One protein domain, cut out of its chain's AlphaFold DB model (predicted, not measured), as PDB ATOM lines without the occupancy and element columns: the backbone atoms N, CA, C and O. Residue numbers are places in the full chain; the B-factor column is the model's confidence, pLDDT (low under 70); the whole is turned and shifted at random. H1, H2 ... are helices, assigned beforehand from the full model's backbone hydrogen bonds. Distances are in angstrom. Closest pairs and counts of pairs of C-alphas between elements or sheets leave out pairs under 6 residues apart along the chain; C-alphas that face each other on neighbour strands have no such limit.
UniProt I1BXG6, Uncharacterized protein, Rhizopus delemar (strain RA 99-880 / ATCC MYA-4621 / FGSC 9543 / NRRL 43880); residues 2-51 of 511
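AT A GLANCE: This is residues 2 to 51 of the 511 residues of an uncharacterized protein of Rhizopus delemar (strain RA 99-880 / ATCC MYA-4621 / FGSC 9543 / NRRL 43880) (UniProt I1BXG6). An open arch of four helices strung along the chain without a packed core: H1 and H2 make one leg, short H3 is at the top, and long H4 is the other leg. The 50 printed residues hold four named helices, H1 to H4 in chain order, and no named strand; the class is all helix. It is flat, spanning 37 by 34 by 17 A, and only just extended, close to loose, with a radius of gyration of the C-alphas of 14.7 A.

HOW THE PARTS SIT: H1, residues 2 to 8, and H2, residues 11 to 18, are close but not clearly touching; their closest C-alphas, of Tyr 6 and Leu 14, are 7.7 A apart. They run opposite ways at a steep tilt of 40 degrees. H3, residues 25 to 29, is apart from H1 and H2. H4, residues 33 to 49, is apart from H1, H2 and H3. In H1, H2, H3 and H4 every O i to N i+4 pair is within hydrogen-bond range.

IN THESE COORDINATES: H1 begins at C-alpha 2 (177.333, 169.632, 150.435) and measures 10.2 A, H2 10.3 A and H3 6.6 A. H4 measures 24.3 A and ends at C-alpha 49 (155.503, 148.603, 159.541).

THE WHOLE: The farthest C-alphas, of Ser 7 and Glu 34, are 37.1 A apart. The printed part has no cut and no long link. Residues 2 to 3, 5 and 16 to 28 have pLDDT under 70.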
ATOM      1  N   LEU A   2     178.693 169.058 150.442       50.12
ATOM      2  CA  LEU A   2     177.333 169.632 150.435       50.12
ATOM      3  C   LEU A   2     176.841 170.096 149.054       50.12
ATOM      4  O   LEU A   2     175.724 169.776 148.672       50.12
ATOM      5  N   GLU A   3     177.677 170.779 148.270       68.75
ATOM      6  CA  GLU A   3     177.305 171.240 146.917       68.75
ATOM      7  C   GLU A   3     176.891 170.088 145.991       68.75
ATOM      8  O   GLU A   3     175.992 170.241 145.170       68.75
ATOM      9  N   ASN A   4     177.486 168.906 146.182       71.81
ATOM     10  CA  ASN A   4     177.156 167.728 145.390       71.81
ATOM     11  C   ASN A   4     175.759 167.199 145.756       71.81
ATOM     12  O   ASN A   4     174.975 166.873 144.870       71.81
ATOM     13  N   VAL A   5     175.406 167.209 147.046       67.19
ATOM     14  CA  VAL A   5     174.069 166.826 147.534       67.19
ATOM     15  C   VAL A   5     173.000 167.769 146.978       67.19
ATOM     16  O   VAL A   5     171.988 167.298 146.463       67.19
ATOM     17  N   TYR A   6     173.248 169.083 146.976       75.75
ATOM     18  CA  TYR A   6     172.323 170.062 146.386       75.75
ATOM     19  C   TYR A   6     172.189 169.936 144.864       75.75
ATOM     20  O   TYR A   6     171.117 170.197 144.330       75.75
ATOM     21  N   SER A   7     173.250 169.526 144.164       84.62
ATOM     22  CA  SER A   7     173.218 169.366 142.703       84.62
ATOM     23  C   SER A   7     172.549 168.071 142.227       84.62
ATOM     24  O   SER A   7     172.035 168.023 141.113       84.62
ATOM     25  N   ILE A   8     172.564 167.022 143.057       90.12
ATOM     26  CA  ILE A   8     172.028 165.695 142.715       90.12
ATOM     27  C   ILE A   8     170.577 165.548 143.190       90.12
ATOM     28  O   ILE A   8     169.805 164.805 142.587       90.12
ATOM     29  N   THR A   9     170.192 166.258 144.252       78.50
ATOM     30  CA  THR A   9     168.837 166.173 144.806       78.50
ATOM     31  C   THR A   9     167.863 166.976 143.938       78.50
ATOM     32  O   THR A   9     168.076 168.176 143.750       78.50
ATOM     33  N   PRO A  10     166.783 166.363 143.417       89.00
ATOM     34  CA  PRO A  10     165.807 167.082 142.610       89.00
ATOM     35  C   PRO A  10     165.166 168.240 143.396       89.00
ATOM     36  O   PRO A  10     164.943 168.124 144.608       89.00
ATOM     37  N   PRO A  11     164.841 169.361 142.729       77.75
ATOM     38  CA  PRO A  11     164.366 170.573 143.392       77.75
ATOM     39  C   PRO A  11     163.047 170.381 144.160       77.75
ATOM     40  O   PRO A  11     162.821 171.094 145.139       77.75
ATOM     41  N   GLU A  12     162.205 169.404 143.796       81.75
ATOM     42  CA  GLU A  12     160.994 169.091 144.570       81.75
ATOM     43  C   GLU A  12     161.310 168.513 145.963       81.75
ATOM     44  O   GLU A  12     160.641 168.853 146.941       81.75
ATOM     45  N   TYR A  13     162.364 167.700 146.092       76.44
ATOM     46  CA  TYR A  13     162.802 167.139 147.379       76.44
ATOM     47  C   TYR A  13     163.536 168.170 148.232       76.44
ATOM     48  O   TYR A  13     163.400 168.176 149.454       76.44
ATOM     49  N   LEU A  14     164.256 169.099 147.597       77.75
ATOM     50  CA  LEU A  14     164.822 170.255 148.291       77.75
ATOM     51  C   LEU A  14     163.726 171.151 148.871       77.75
ATOM     52  O   LEU A  14     163.873 171.605 150.001       77.75
ATOM     53  N   GLN A  15     162.608 171.338 148.157       73.62
ATOM     54  CA  GLN A  15     161.442 172.043 148.695       73.62
ATOM     55  C   GLN A  15     160.834 171.330 149.904       73.62
ATOM     56  O   GLN A  15     160.458 171.989 150.878       73.62
ATOM     57  N   GLN A  16     160.768 169.996 149.869       68.56
ATOM     58  CA  GLN A  16     160.332 169.213 151.022       68.56
ATOM     59  C   GLN A  16     161.296 169.382 152.190       68.56
ATOM     60  O   GLN A  16     160.825 169.722 153.259       68.56
ATOM     61  N   MET A  17     162.613 169.279 151.984       59.34
ATOM     62  CA  MET A  17     163.641 169.514 153.011       59.34
ATOM     63  C   MET A  17     163.589 170.937 153.587       59.34
ATOM     64  O   MET A  17     163.687 171.112 154.795       59.34
ATOM     65  N   THR A  18     163.338 171.962 152.767       59.47
ATOM     66  CA  THR A  18     163.090 173.322 153.279       59.47
ATOM     67  C   THR A  18     161.772 173.441 154.032       59.47
ATOM     68  O   THR A  18     161.644 174.323 154.864       59.47
ATOM     69  N   ARG A  19     160.799 172.547 153.824       54.78
ATOM     70  CA  ARG A  19     159.588 172.474 154.654       54.78
ATOM     71  C   ARG A  19     159.867 171.878 156.041       54.78
ATOM     72  O   ARG A  19     159.025 172.024 156.915       54.78
ATOM     73  N   TRP A  20     161.057 171.310 156.266       54.56
ATOM     74  CA  TRP A  20     161.600 171.020 157.598       54.56
ATOM     75  C   TRP A  20     162.302 172.244 158.224       54.56
ATOM     76  O   TRP A  20     162.945 172.111 159.261       54.56
ATOM     77  N   GLN A  21     162.124 173.462 157.678       53.00
ATOM     78  CA  GLN A  21     162.479 174.732 158.350       53.00
ATOM     79  C   GLN A  21     161.718 174.992 159.662       53.00
ATOM     80  O   GLN A  21     161.840 176.075 160.222       53.00
ATOM     81  N   PHE A  22     160.944 174.035 160.173       49.16
ATOM     82  CA  PHE A  22     160.303 174.154 161.479       49.16
ATOM     83  C   PHE A  22     161.184 173.701 162.645       49.16
ATOM     84  O   PHE A  22     160.768 173.830 163.786       49.16
ATOM     85  N   PHE A  23     162.423 173.265 162.404       50.78
ATOM     86  CA  PHE A  23     163.419 173.194 163.475       50.78
ATOM     87  C   PHE A  23     164.095 174.555 163.660       50.78
ATOM     88  O   PHE A  23     165.293 174.732 163.436       50.78
ATOM     89  N   THR A  24     163.307 175.560 164.034       55.88
ATOM     90  CA  THR A  24     163.843 176.745 164.708       55.88
ATOM     91  C   THR A  24     164.374 176.326 166.077       55.88
ATOM     92  O   THR A  24     163.798 175.444 166.705       55.88
ATOM     93  N   ALA A  25     165.458 176.941 166.560       57.44
ATOM     94  CA  ALA A  25     166.006 176.620 167.884       57.44
ATOM     95  C   ALA A  25     164.952 176.769 169.003       57.44
ATOM     96  O   ALA A  25     164.931 175.966 169.925       57.44
ATOM     97  N   GLU A  26     164.013 177.710 168.852       60.03
ATOM     98  CA  GLU A  26     162.849 177.878 169.741       60.03
ATOM     99  C   GLU A  26     161.883 176.677 169.704       60.03
ATOM    100  O   GLU A  26     161.322 176.299 170.723       60.03
ATOM    101  N   SER A  27     161.730 176.008 168.556       66.44
ATOM    102  CA  SER A  27     160.923 174.780 168.457       66.44
ATOM    103  C   SER A  27     161.616 173.569 169.081       66.44
ATOM    104  O   SER A  27     160.955 172.578 169.375       66.44
ATOM    105  N   LEU A  28     162.935 173.642 169.288       66.38
ATOM    106  CA  LEU A  28     163.684 172.645 170.048       66.38
ATOM    107  C   LEU A  28     163.561 172.881 171.562       66.38
ATOM    108  O   LEU A  28     163.613 171.923 172.322       66.38
ATOM    109  N   GLU A  29     163.374 174.132 171.993       73.06
ATOM    110  CA  GLU A  29     163.148 174.494 173.401       73.06
ATOM    111  C   GLU A  29     161.767 174.031 173.896       73.06
ATOM    112  O   GLU A  29     161.622 173.623 175.046       73.06
ATOM    113  N   GLU A  30     160.763 174.016 173.014       73.25
ATOM    114  CA  GLU A  30     159.431 173.470 173.314       73.25
ATOM    115  C   GLU A  30     159.355 171.932 173.222       73.25
ATOM    116  O   GLU A  30     158.371 171.341 173.675       73.25
ATOM    117  N   MET A  31     160.377 171.255 172.678       77.94
ATOM    118  CA  MET A  31     160.435 169.791 172.681       77.94
ATOM    119  C   MET A  31     160.901 169.277 174.041       77.94
ATOM    120  O   MET A  31     162.092 169.219 174.345       77.94
ATOM    121  N   THR A  32     159.945 168.840 174.855       88.62
ATOM    122  CA  THR A  32     160.243 168.058 176.056       88.62
ATOM    123  C   THR A  32     160.844 166.700 175.678       88.62
ATOM    124  O   THR A  32     160.647 166.194 174.571       88.62
ATOM    125  N   GLN A  33     161.567 166.081 176.616       89.44
ATOM    126  CA  GLN A  33     162.110 164.728 176.447       89.44
ATOM    127  C   GLN A  33     161.022 163.725 176.019       89.44
ATOM    128  O   GLN A  33     161.249 162.926 175.117       89.44
ATOM    129  N   GLU A  34     159.826 163.827 176.599       89.81
ATOM    130  CA  GLU A  34     158.665 163.000 176.245       89.81
ATOM    131  C   GLU A  34     158.241 163.190 174.778       89.81
ATOM    132  O   GLU A  34     157.966 162.217 174.082       89.81
ATOM    133  N   GLY A  35     158.280 164.425 174.263       88.25
ATOM    134  CA  GLY A  35     157.993 164.700 172.853       88.25
ATOM    135  C   GLY A  35     159.032 164.101 171.900       88.25
ATOM    136  O   GLY A  35     158.686 163.654 170.809       88.25
ATOM    137  N   LEU A  36     160.308 164.049 172.301       87.62
ATOM    138  CA  LEU A  36     161.346 163.346 171.534       87.62
ATOM    139  C   LEU A  36     161.117 161.832 171.554       87.62
ATOM    140  O   LEU A  36     161.200 161.191 170.505       87.62
ATOM    141  N   GLU A  37     160.803 161.269 172.720       92.75
ATOM    142  CA  GLU A  37     160.506 159.843 172.880       92.75
ATOM    143  C   GLU A  37     159.288 159.418 172.044       92.75
ATOM    144  O   GLU A  37     159.346 158.389 171.369       92.75
ATOM    145  N   GLU A  38     158.233 160.237 171.985       91.88
ATOM    146  CA  GLU A  38     157.051 159.982 171.151       91.88
ATOM    147  C   GLU A  38     157.386 159.985 169.649       91.88
ATOM    148  O   GLU A  38     156.958 159.091 168.910       91.88
ATOM    149  N   ILE A  39     158.201 160.941 169.187       88.81
ATOM    150  CA  ILE A  39     158.643 160.990 167.784       88.81
ATOM    151  C   ILE A  39     159.498 159.765 167.441       88.81
ATOM    152  O   ILE A  39     159.315 159.167 166.375       88.81
ATOM    153  N   PHE A  40     160.409 159.356 168.330       91.50
ATOM    154  CA  PHE A  40     161.212 158.152 168.112       91.50
ATOM    155  C   PHE A  40     160.362 156.881 168.122       91.50
ATOM    156  O   PHE A  40     160.588 156.006 167.281       91.50
ATOM    157  N   ALA A  41     159.357 156.793 168.995       92.38
ATOM    158  CA  ALA A  41     158.416 155.679 169.022       92.38
ATOM    159  C   ALA A  41     157.612 155.587 167.714       92.38
ATOM    160  O   ALA A  41     157.552 154.516 167.105       92.38
ATOM    161  N   GLN A  42     157.075 156.710 167.220       92.31
ATOM    162  CA  GLN A  42     156.376 156.753 165.930       92.31
ATOM    163  C   GLN A  42     157.290 156.371 164.765       92.31
ATOM    164  O   GLN A  42     156.881 155.631 163.867       92.31
ATOM    165  N   TYR A  43     158.532 156.855 164.766       90.94
ATOM    166  CA  TYR A  43     159.496 156.532 163.722       90.94
ATOM    167  C   TYR A  43     159.862 155.042 163.722       90.94
ATOM    168  O   TYR A  43     159.844 154.411 162.664       90.94
ATOM    169  N   ALA A  44     160.123 154.461 164.896       90.88
ATOM    170  CA  ALA A  44     160.402 153.035 165.043       90.88
ATOM    171  C   ALA A  44     159.220 152.182 164.564       90.88
ATOM    172  O   ALA A  44     159.413 151.282 163.749       90.88
ATOM    173  N   GLN A  45     157.999 152.532 164.978       91.12
ATOM    174  CA  GLN A  45     156.777 151.856 164.547       91.12
ATOM    175  C   GLN A  45     156.569 151.955 163.030       91.12
ATOM    176  O   GLN A  45     156.158 150.992 162.386       91.12
ATOM    177  N   THR A  46     156.884 153.110 162.439       85.62
ATOM    178  CA  THR A  46     156.778 153.317 160.991       85.62
ATOM    179  C   THR A  46     157.784 152.447 160.242       85.62
ATOM    180  O   THR A  46     157.412 151.765 159.293       85.62
ATOM    181  N   ILE A  47     159.048 152.415 160.678       84.44
ATOM    182  CA  ILE A  47     160.068 151.540 160.082       84.44
ATOM    183  C   ILE A  47     159.685 150.068 160.224       84.44
ATOM    184  O   ILE A  47     159.871 149.301 159.282       84.44
ATOM    185  N   GLU A  48     159.158 149.671 161.379       85.75
ATOM    186  CA  GLU A  48     158.725 148.300 161.623       85.75
ATOM    187  C   GLU A  48     157.547 147.911 160.721       85.75
ATOM    188  O   GLU A  48     157.560 146.827 160.148       85.75
ATOM    189  N   ALA A  49     156.598 148.820 160.486       83.31
ATOM    190  CA  ALA A  49     155.503 148.603 159.541       83.31
ATOM    191  C   ALA A  49     155.976 148.457 158.080       83.31
ATOM    192  O   ALA A  49     155.300 147.807 157.284       83.31
ATOM    193  N   PHE A  50     157.125 149.046 157.725       80.56
ATOM    194  CA  PHE A  50     157.755 148.904 156.406       80.56
ATOM    195  C   PHE A  50     158.804 147.790 156.336       80.56
ATOM    196  O   PHE A  50     159.371 147.570 155.265       80.56
ATOM    197  N   ARG A  51     159.086 147.069 157.431       81.75
ATOM    198  CA  ARG A  51     159.843 145.821 157.319       81.75
ATOM    199  C   ARG A  51     158.955 144.829 156.592       81.75
ATOM    200  O   ARG A  51     157.980 144.343 157.153       81.75
TER     201      ARG A  51